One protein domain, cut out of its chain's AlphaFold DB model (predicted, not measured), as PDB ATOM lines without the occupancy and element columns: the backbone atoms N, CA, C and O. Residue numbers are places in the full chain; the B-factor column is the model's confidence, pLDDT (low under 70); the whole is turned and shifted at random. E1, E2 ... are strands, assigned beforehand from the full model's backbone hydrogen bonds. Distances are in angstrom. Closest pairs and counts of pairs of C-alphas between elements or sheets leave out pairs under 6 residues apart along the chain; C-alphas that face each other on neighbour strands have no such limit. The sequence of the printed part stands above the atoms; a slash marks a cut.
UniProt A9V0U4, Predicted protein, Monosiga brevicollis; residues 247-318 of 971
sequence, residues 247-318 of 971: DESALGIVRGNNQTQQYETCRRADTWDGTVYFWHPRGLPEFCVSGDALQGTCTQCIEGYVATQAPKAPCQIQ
ATOM      1  N   ASP A 247       1.203  35.635  25.461       87.69
ATOM      2  CA  ASP A 247       0.507  35.744  24.185       87.69
ATOM      3  C   ASP A 247      -0.853  35.033  24.296       87.69
ATOM      4  O   ASP A 247      -1.217  34.523  25.361       87.69
ATOM      5  N   GLU A 248      -1.611  34.989  23.203       85.19
ATOM      6  CA  GLU A 248      -2.926  34.343  23.165       85.19
ATOM      7  C   GLU A 248      -2.875  32.860  23.573       85.19
ATOM      8  O   GLU A 248      -3.749  32.382  24.297       85.19
ATOM      9  N   SER A 249      -1.816  32.139  23.189       80.88
ATOM     10  CA  SER A 249      -1.641  30.719  23.514       80.88
ATOM     11  C   SER A 249      -1.331  30.476  24.994       80.88
ATOM     12  O   SER A 249      -1.607  29.398  25.526       80.88
ATOM     13  N   ALA A 250      -0.780  31.488  25.671       76.00
ATOM     14  CA  ALA A 250      -0.446  31.453  27.085       76.00
ATOM     15  C   ALA A 250      -1.529  32.065  27.993       76.00
ATOM     16  O   ALA A 250      -1.356  32.069  29.217       76.00
ATOM     17  N   LEU A 251      -2.635  32.575  27.440       81.25
ATOM     18  CA  LEU A 251      -3.660  33.296  28.194       81.25
ATOM     19  C   LEU A 251      -4.242  32.450  29.340       81.25
ATOM     20  O   LEU A 251      -4.648  31.302  29.164       81.25
ATOM     21  N   GLY A 252      -4.282  33.020  30.547       73.94
ATOM     22  CA  GLY A 252      -4.779  32.341  31.748       73.94
ATOM     23  C   GLY A 252      -3.795  31.358  32.396       73.94
ATOM     24  O   GLY A 252      -4.059  30.890  33.506       73.94
ATOM     25  N   ILE A 253      -2.639  31.080  31.780       78.50
ATOM     26  CA  ILE A 253      -1.585  30.275  32.407       78.50
ATOM     27  C   ILE A 253      -1.026  31.018  33.624       78.50
ATOM     28  O   ILE A 253      -0.737  32.216  33.571       78.50
ATOM     29  N   VAL A 254      -0.833  30.282  34.722       75.88
ATOM     30  CA  VAL A 254      -0.151  30.757  35.930       75.88
ATOM     31  C   VAL A 254       1.277  30.223  35.942       75.88
ATOM     32  O   VAL A 254       1.494  29.013  35.859       75.88
ATOM     33  N   ARG A 255       2.261  31.111  36.098       75.88
ATOM     34  CA  ARG A 255       3.677  30.739  36.221       75.88
ATOM     35  C   ARG A 255       4.281  31.265  37.512       75.88
ATOM     36  O   ARG A 255       3.854  32.284  38.042       75.88
ATOM     37  N   GLY A 256       5.310  30.580  38.001       70.88
ATOM     38  CA  GLY A 256       6.167  31.110  39.059       70.88
ATOM     39  C   GLY A 256       7.346  31.858  38.446       70.88
ATOM     40  O   GLY A 256       8.200  31.228  37.821       70.88
ATOM     41  N   ASN A 257       7.425  33.170  38.645       69.88
ATOM     42  CA  ASN A 257       8.569  33.964  38.221       69.88
ATOM     43  C   ASN A 257       9.735  33.740  39.199       69.88
ATOM     44  O   ASN A 257       9.654  34.025  40.395       69.88
ATOM     45  N   ASN A 258      10.840  33.189  38.695       65.06
ATOM     46  CA  ASN A 258      12.010  32.866  39.514       65.06
ATOM     47  C   ASN A 258      12.836  34.103  39.916       65.06
ATOM     48  O   ASN A 258      13.622  34.011  40.858       65.06
ATOM     49  N   GLN A 259      12.675  35.241  39.238       65.25
ATOM     50  CA  GLN A 259      13.350  36.494  39.587       65.25
ATOM     51  C   GLN A 259      12.605  37.234  40.700       65.25
ATOM     52  O   GLN A 259      13.219  37.622  41.689       65.25
ATOM     53  N   THR A 260      11.284  37.370  40.582       63.88
ATOM     54  CA  THR A 260      10.455  38.076  41.575       63.88
ATOM     55  C   THR A 260       9.980  37.168  42.714       63.88
ATOM     56  O   THR A 260       9.481  37.659  43.721       63.88
ATOM     57  N   GLN A 261      10.151  35.843  42.587       67.44
ATOM     58  CA  GLN A 261       9.642  34.817  43.517       67.44
ATOM     59  C   GLN A 261       8.108  34.864  43.707       67.44
ATOM     60  O   GLN A 261       7.576  34.326  44.687       67.44
ATOM     61  N   GLN A 262       7.403  35.475  42.749       69.25
ATOM     62  CA  GLN A 262       5.953  35.669  42.725       69.25
ATOM     63  C   GLN A 262       5.282  34.757  41.694       69.25
ATOM     64  O   GLN A 262       5.918  34.282  40.750       69.25
ATOM     65  N   TYR A 263       3.983  34.522  41.874       73.88
ATOM     66  CA  TYR A 263       3.151  33.949  40.821       73.88
ATOM     67  C   TYR A 263       2.588  35.061  39.935       73.88
ATOM     68  O   TYR A 263       2.097  36.075  40.430       73.88
ATOM     69  N   GLU A 264       2.630  34.838  38.629       81.56
ATOM     70  CA  GLU A 264       2.095  35.734  37.605       81.56
ATOM     71  C   GLU A 264       1.076  34.971  36.760       81.56
ATOM     72  O   GLU A 264       1.205  33.760  36.562       81.56
ATOM     73  N   THR A 265       0.064  35.666  36.255       84.31
ATOM     74  CA  THR A 265      -0.918  35.105  35.315       84.31
ATOM     75  C   THR A 265      -0.829  35.857  33.998       84.31
ATOM     76  O   THR A 265      -0.802  37.085  34.011       84.31
ATOM     77  N   CYS A 266      -0.785  35.150  32.871       85.81
ATOM     78  CA  CYS A 266      -0.858  35.796  31.562       85.81
ATOM     79  C   CYS A 266      -2.272  36.357  31.367       85.81
ATOM     80  O   CYS A 266      -3.268  35.638  31.506       85.81
ATOM     81  N   ARG A 267      -2.352  37.662  31.119       86.69
ATOM     82  CA  ARG A 267      -3.587  38.430  30.970       86.69
ATOM     83  C   ARG A 267      -3.597  39.117  29.614       86.69
ATOM     84  O   ARG A 267      -2.547  39.479  29.090       86.69
ATOM     85  N   ARG A 268      -4.804  39.315  29.097       85.94
ATOM     86  CA  ARG A 268      -5.094  40.150  27.939       85.94
ATOM     87  C   ARG A 268      -5.680  41.461  28.446       85.94
ATOM     88  O   ARG A 268      -6.600  41.419  29.264       85.94
ATOM     89  N   ALA A 269      -5.147  42.581  27.985       73.94
ATOM     90  CA  ALA A 269      -5.784  43.884  28.085       73.94
ATOM     91  C   ALA A 269      -6.081  44.379  26.674       73.94
ATOM     92  O   ALA A 269      -5.200  44.380  25.816       73.94
ATOM     93  N   ASP A 270      -7.322  44.787  26.458       65.75
ATOM     94  CA  ASP A 270      -7.720  45.480  25.243       65.75
ATOM     95  C   ASP A 270      -7.445  46.971  25.498       65.75
ATOM     96  O   ASP A 270      -8.146  47.624  26.276       65.75
ATOM     97  N   THR A 271      -6.327  47.466  24.964       56.19
ATOM     98  CA  THR A 271      -5.886  48.860  25.079       56.19
ATOM     99  C   THR A 271      -6.380  49.663  23.875       56.19
ATOM    100  O   THR A 271      -6.981  49.133  22.942       56.19
ATOM    101  N   TRP A 272      -6.212  50.983  23.915       43.91
ATOM    102  CA  TRP A 272      -6.726  51.875  22.871       43.91
ATOM    103  C   TRP A 272      -5.924  51.792  21.554       43.91
ATOM    104  O   TRP A 272      -6.430  52.199  20.514       43.91
ATOM    105  N   ASP A 273      -4.710  51.242  21.598       41.41
ATOM    106  CA  ASP A 273      -3.764  51.044  20.491       41.41
ATOM    107  C   ASP A 273      -3.648  49.576  20.033       41.41
ATOM    108  O   ASP A 273      -2.862  49.258  19.139       41.41
ATOM    109  N   GLY A 274      -4.439  48.667  20.609       52.91
ATOM    110  CA  GLY A 274      -4.444  47.256  20.240       52.91
ATOM    111  C   GLY A 274      -4.682  46.327  21.425       52.91
ATOM    112  O   GLY A 274      -5.192  46.715  22.469       52.91
ATOM    113  N   THR A 275      -4.333  45.056  21.261       73.56
ATOM    114  CA  THR A 275      -4.440  44.062  22.333       73.56
ATOM    115  C   THR A 275      -3.055  43.772  22.894       73.56
ATOM    116  O   THR A 275      -2.180  43.275  22.186       73.56
ATOM    117  N   VAL A 276      -2.874  44.009  24.193       79.31
ATOM    118  CA  VAL A 276      -1.620  43.737  24.902       79.31
ATOM    119  C   VAL A 276      -1.769  42.486  25.761       79.31
ATOM    120  O   VAL A 276      -2.644  42.385  26.626       79.31
ATOM    121  N   TYR A 277      -0.863  41.533  25.560       87.19
ATOM    122  CA  TYR A 277      -0.717  40.355  26.409       87.19
ATOM    123  C   TYR A 277       0.454  40.563  27.370       87.19
ATOM    124  O   TYR A 277       1.575  40.850  26.957       87.19
ATOM    125  N   PHE A 278       0.216  40.423  28.674       89.88
ATOM    126  CA  PHE A 278       1.246  40.651  29.686       89.88
ATOM    127  C   PHE A 278       1.138  39.697  30.875       89.88
ATOM    128  O   PHE A 278       0.069  39.201  31.238       89.88
ATOM    129  N   TRP A 279       2.279  39.444  31.515       88.94
ATOM    130  CA  TRP A 279       2.337  38.684  32.758       88.94
ATOM    131  C   TRP A 279       1.986  39.598  33.929       88.94
ATOM    132  O   TRP A 279       2.759  40.486  34.274       88.94
ATOM    133  N   HIS A 280       0.822  39.379  34.535       88.69
ATOM    134  CA  HIS A 280       0.329  40.167  35.659       88.69
ATOM    135  C   HIS A 280       0.709  39.511  37.000       88.69
ATOM    136  O   HIS A 280       0.220  38.405  37.283       88.69
ATOM    137  N   PRO A 281       1.554  40.146  37.838       86.50
ATOM    138  CA  PRO A 281       1.912  39.609  39.147       86.50
ATOM    139  C   PRO A 281       0.741  39.663  40.127       86.50
ATOM    140  O   PRO A 281       0.064  40.678  40.275       86.50
ATOM    141  N   ARG A 282       0.500  38.549  40.825       77.06
ATOM    142  CA  ARG A 282      -0.589  38.446  41.803       77.06
ATOM    143  C   ARG A 282      -0.325  39.372  42.999       77.06
ATOM    144  O   ARG A 282       0.750  39.314  43.592       77.06
ATOM    145  N   GLY A 283      -1.329  40.165  43.374       70.88
ATOM    146  CA  GLY A 283      -1.256  41.131  44.481       70.88
ATOM    147  C   GLY A 283      -0.894  42.561  44.059       70.88
ATOM    148  O   GLY A 283      -0.713  43.417  44.922       70.88
ATOM    149  N   LEU A 284      -0.785  42.836  42.753       80.50
ATOM    150  CA  LEU A 284      -0.598  44.187  42.219       80.50
ATOM    151  C   LEU A 284      -1.884  44.736  41.572       80.50
ATOM    152  O   LEU A 284      -2.740  43.947  41.170       80.50
ATOM    153  N   PRO A 285      -2.026  46.072  41.454       77.81
ATOM    154  CA  PRO A 285      -3.183  46.706  40.818       77.81
ATOM    155  C   PRO A 285      -3.357  46.335  39.337       77.81
ATOM    156  O   PRO A 285      -2.414  45.897  38.675       77.81
ATOM    157  N   GLU A 286      -4.560  46.546  38.801       76.94
ATOM    158  CA  GLU A 286      -4.889  46.265  37.398       76.94
ATOM    159  C   GLU A 286      -3.935  46.978  36.420       76.94
ATOM    160  O   GLU A 286      -3.479  48.095  36.680       76.94
ATOM    161  N   PHE A 287      -3.604  46.289  35.322       82.31
ATOM    162  CA  PHE A 287      -2.622  46.687  34.299       82.31
ATOM    163  C   PHE A 287      -1.177  46.887  34.793       82.31
ATOM    164  O   PHE A 287      -0.329  47.386  34.053       82.31
ATOM    165  N   CYS A 288      -0.858  46.460  36.018       84.56
ATOM    166  CA  CYS A 288       0.502  46.489  36.542       84.56
ATOM    167  C   CYS A 288       1.324  45.277  36.074       84.56
ATOM    168  O   CYS A 288       0.869  44.130  36.186       84.56
ATOM    169  N   VAL A 289       2.550  45.534  35.607       86.88
ATOM    170  CA  VAL A 289       3.527  44.511  35.185       86.88
ATOM    171  C   VAL A 289       4.659  44.322  36.200       86.88
ATOM    172  O   VAL A 289       5.242  43.243  36.262       86.88
ATOM    173  N   SER A 290       4.968  45.330  37.029       84.75
ATOM    174  CA  SER A 290       5.924  45.194  38.140       84.75
ATOM    175  C   SER A 290       5.630  46.161  39.292       84.75
ATOM    176  O   SER A 290       5.120  47.262  39.079       84.75
ATOM    177  N   GLY A 291       5.935  45.759  40.529       78.06
ATOM    178  CA  GLY A 291       5.629  46.542  41.729       78.06
ATOM    179  C   GLY A 291       5.927  45.813  43.038       78.06
ATOM    180  O   GLY A 291       6.353  44.653  43.040       78.06
ATOM    181  N   ASP A 292       5.677  46.485  44.162       78.19
ATOM    182  CA  ASP A 292       5.739  45.874  45.490       78.19
ATOM    183  C   ASP A 292       4.368  45.291  45.860       78.19
ATOM    184  O   ASP A 292       3.449  45.985  46.297       78.19
ATOM    185  N   ALA A 293       4.246  43.974  45.695       67.44
ATOM    186  CA  ALA A 293       3.026  43.229  45.983       67.44
ATOM    187  C   ALA A 293       2.686  43.148  47.484       67.44
ATOM    188  O   ALA A 293       1.552  42.829  47.826       67.44
ATOM    189  N   LEU A 294       3.627  43.448  48.391       64.94
ATOM    190  CA  LEU A 294       3.333  43.561  49.827       64.94
ATOM    191  C   LEU A 294       2.634  44.883  50.153       64.94
ATOM    192  O   LEU A 294       1.835  44.944  51.084       64.94
ATOM    193  N   GLN A 295       2.945  45.940  49.402       68.62
ATOM    194  CA  GLN A 295       2.357  47.270  49.580       68.62
ATOM    195  C   GLN A 295       1.212  47.554  48.595       68.62
ATOM    196  O   GLN A 295       0.510  48.555  48.740       68.62
ATOM    197  N   GLY A 296       1.014  46.688  47.597       66.81
ATOM    198  CA  GLY A 296       0.071  46.898  46.500       66.81
ATOM    199  C   GLY A 296       0.442  48.104  45.634       66.81
ATOM    200  O   GLY A 296      -0.443  48.725  45.050       66.81
ATOM    201  N   THR A 297       1.717  48.501  45.597       76.56
ATOM    202  CA  THR A 297       2.192  49.666  44.842       76.56
ATOM    203  C   THR A 297       2.742  49.220  43.494       76.56
ATOM    204  O   THR A 297       3.621  48.364  43.411       76.56
ATOM    205  N   CYS A 298       2.221  49.804  42.417       80.06
ATOM    206  CA  CYS A 298       2.734  49.548  41.078       80.06
ATOM    207  C   CYS A 298       3.950  50.438  40.787       80.06
ATOM    208  O   CYS A 298       3.915  51.637  41.065       80.06
ATOM    209  N   THR A 299       5.009  49.870  40.213       77.62
ATOM    210  CA  THR A 299       6.187  50.616  39.736       77.62
ATOM    211  C   THR A 299       6.267  50.674  38.216       77.62
ATOM    212  O   THR A 299       6.915  51.569  37.683       77.62
ATOM    213  N   GLN A 300       5.605  49.751  37.516       79.25
ATOM    214  CA  GLN A 300       5.549  49.718  36.059       79.25
ATOM    215  C   GLN A 300       4.214  49.138  35.596       79.25
ATOM    216  O   GLN A 300       3.812  48.059  36.036       79.25
ATOM    217  N   CYS A 301       3.562  49.845  34.681       83.31
ATOM    218  CA  CYS A 301       2.308  49.445  34.052       83.31
ATOM    219  C   CYS A 301       2.553  48.889  32.643       83.31
ATOM    220  O   CYS A 301       3.672  48.977  32.131       83.31
ATOM    221  N   ILE A 302       1.521  48.309  32.029       77.94
ATOM    222  CA  ILE A 302       1.524  48.054  30.583       77.94
ATOM    223  C   ILE A 302       1.709  49.366  29.808       77.94
ATOM    224  O   ILE A 302       1.474  50.457  30.332       77.94
ATOM    225  N   GLU A 303       2.136  49.242  28.559       64.19
ATOM    226  CA  GLU A 303       2.298  50.369  27.643       64.19
ATOM    227  C   GLU A 303       1.005  51.198  27.519       64.19
ATOM    228  O   GLU A 303      -0.100  50.662  27.599       64.19
ATOM    229  N   GLY A 304       1.138  52.526  27.436       54.00
ATOM    230  CA  GLY A 304       0.004  53.462  27.440       54.00
ATOM    231  C   GLY A 304      -0.589  53.781  28.821       54.00
ATOM    232  O   GLY A 304      -1.523  54.584  28.911       54.00
ATOM    233  N   TYR A 305      -0.054  53.202  29.903       69.94
ATOM    234  CA  TYR A 305      -0.508  53.440  31.273       69.94
ATOM    235  C   TYR A 305       0.641  53.857  32.205       69.94
ATOM    236  O   TYR A 305       1.782  53.422  32.062       69.94
ATOM    237  N   VAL A 306       0.334  54.670  33.218       64.94
ATOM    238  CA  VAL A 306       1.296  55.162  34.215       64.94
ATOM    239  C   VAL A 306       0.908  54.756  35.633       64.94
ATOM    240  O   VAL A 306      -0.266  54.728  36.013       64.94
ATOM    241  N   ALA A 307       1.923  54.441  36.440       68.62
ATOM    242  CA  ALA A 307       1.743  54.101  37.841       68.62
ATOM    243  C   ALA A 307       1.553  55.375  38.673       68.62
ATOM    244  O   ALA A 307       2.353  56.306  38.609       68.62
ATOM    245  N   THR A 308       0.525  55.402  39.513       56.72
ATOM    246  CA  THR A 308       0.192  56.562  40.359       56.72
ATOM    247  C   THR A 308       0.978  56.611  41.674       56.72
ATOM    248  O   THR A 308       0.769  57.521  42.470       56.72
ATOM    249  N   GLN A 309       1.865  55.635  41.922       55.78
ATOM    250  CA  GLN A 309       2.664  55.426  43.149       55.78
ATOM    251  C   GLN A 309       1.861  55.330  44.467       55.78
ATOM    252  O   GLN A 309       2.428  55.032  45.517       55.78
ATOM    253  N   ALA A 310       0.541  55.515  44.428       62.66
ATOM    254  CA  ALA A 310      -0.344  55.346  45.566       62.66
ATOM    255  C   ALA A 310      -0.621  53.849  45.828       62.66
ATOM    256  O   ALA A 310      -0.831  53.086  44.878       62.66
ATOM    257  N   PRO A 311      -0.656  53.401  47.099       63.88
ATOM    258  CA  PRO A 311      -0.981  52.019  47.440       63.88
ATOM    259  C   PRO A 311      -2.337  51.596  46.865       63.88
ATOM    260  O   PRO A 311      -3.335  52.291  47.054       63.88
ATOM    261  N   LYS A 312      -2.368  50.444  46.189       60.84
ATOM    262  CA  LYS A 312      -3.546  49.818  45.561       60.84
ATOM    263  C   LYS A 312      -4.214  50.616  44.434       60.84
ATOM    264  O   LYS A 312      -5.272  50.212  43.959       60.84
ATOM    265  N   ALA A 313      -3.631  51.726  43.989       64.19
ATOM    266  CA  ALA A 313      -4.209  52.504  42.903       64.19
ATOM    267  C   ALA A 313      -3.937  51.829  41.543       64.19
ATOM    268  O   ALA A 313      -2.799  51.420  41.291       64.19
ATOM    269  N   PRO A 314      -4.953  51.694  40.667       68.88
ATOM    270  CA  PRO A 314      -4.776  51.085  39.355       68.88
ATOM    271  C   PRO A 314      -3.830  51.924  38.496       68.88
ATOM    272  O   PRO A 314      -3.719  53.144  38.664       68.88
ATOM    273  N   CYS A 315      -3.162  51.259  37.559       67.81
ATOM    274  CA  CYS A 315      -2.471  51.932  36.470       67.81
ATOM    275  C   CYS A 315      -3.463  52.807  35.698       67.81
ATOM    276  O   CYS A 315      -4.580  52.380  35.404       67.81
ATOM    277  N   GLN A 316      -3.071  54.042  35.395       65.19
ATOM    278  CA  GLN A 316      -3.949  55.013  34.745       65.19
ATOM    279  C   GLN A 316      -3.572  55.204  33.294       65.19
ATOM    280  O   GLN A 316      -2.389  55.279  32.981       65.19
ATOM    281  N   ILE A 317      -4.578  55.327  32.432       54.69
ATOM    282  CA  ILE A 317      -4.377  55.641  31.020       54.69
ATOM    283  C   ILE A 317      -3.620  56.966  30.929       54.69
ATOM    284  O   ILE A 317      -4.019  57.953  31.553       54.69
ATOM    285  N   GLN A 318      -2.555  57.001  30.140       54.38
ATOM    286  CA  GLN A 318      -1.874  58.228  29.760       54.38
ATOM    287  C   GLN A 318      -2.631  58.867  28.578       54.38
ATOM    288  O   GLN A 318      -2.255  58.668  27.429       54.38
TER     289      GLN A 318
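What this domain is: This is residues 247 to 318 of the 971 residues of the protein "Predicted protein" of Monosiga brevicollis (UniProt A9V0U4). A flat domain is built on a long hairpin, E2 and E3, with the short strand E1 beside the beginning of E2 and a second, smaller hairpin, E4 and E5, beside the end of E3. Beyond E5, residues 302 to 318 make a loop that folds back on itself. The 72 printed residues hold no named helix and five strands, E1 to E5, in two antiparallel sheets, E1 - E2 - E3 and E4 - E5. The class is all strand, though under half of the residues, 30 of 72, are in named strands. The whole is compact, with a radius of gyration of the C-alphas of 11.7 A and spans of 33 by 31 by 15 A.

Where its parts are: E1, residues 254 to 256, begins at C-alpha 254 (-0.151, 30.757, 35.930). E2, residues 263 to 271, is 23.5 A long, and E3, residues 274 to 281, is 21.4 A. E4 is residues 288 to 292, and E5, residues 297 to 301, ends at C-alpha 301 (2.308, 49.445, 34.052).

How they stand to each other: E1, E2 and E3 form a meander, each strand the antiparallel neighbour of the one before, with E1 and E3 as edge strands. In the hairpin of E1 and E2, N 255 and O 264 are within hydrogen-bond range at 2.9 A. In that of E2 and E3, N 267 and O 278 are 2.9 A apart. The closest C-alphas of E3 and E4, those of His 280 and Val 289, are 5.4 A apart. In the hairpin of E4 and E5, N 299 and O 290 are 2.8 A apart. E3 and E5 are apart.

The domain as a whole: The two C-alphas farthest apart, those of Ser 249 and Ala 310, are 33.1 A apart. The printed part has no cut and no long link between strands. Residues 305 to 306 pair antiparallel with residues 316 to 317. The mean pLDDT of the printed part is 72.6, and 31 residues are under 70, among them residues 303 to 318.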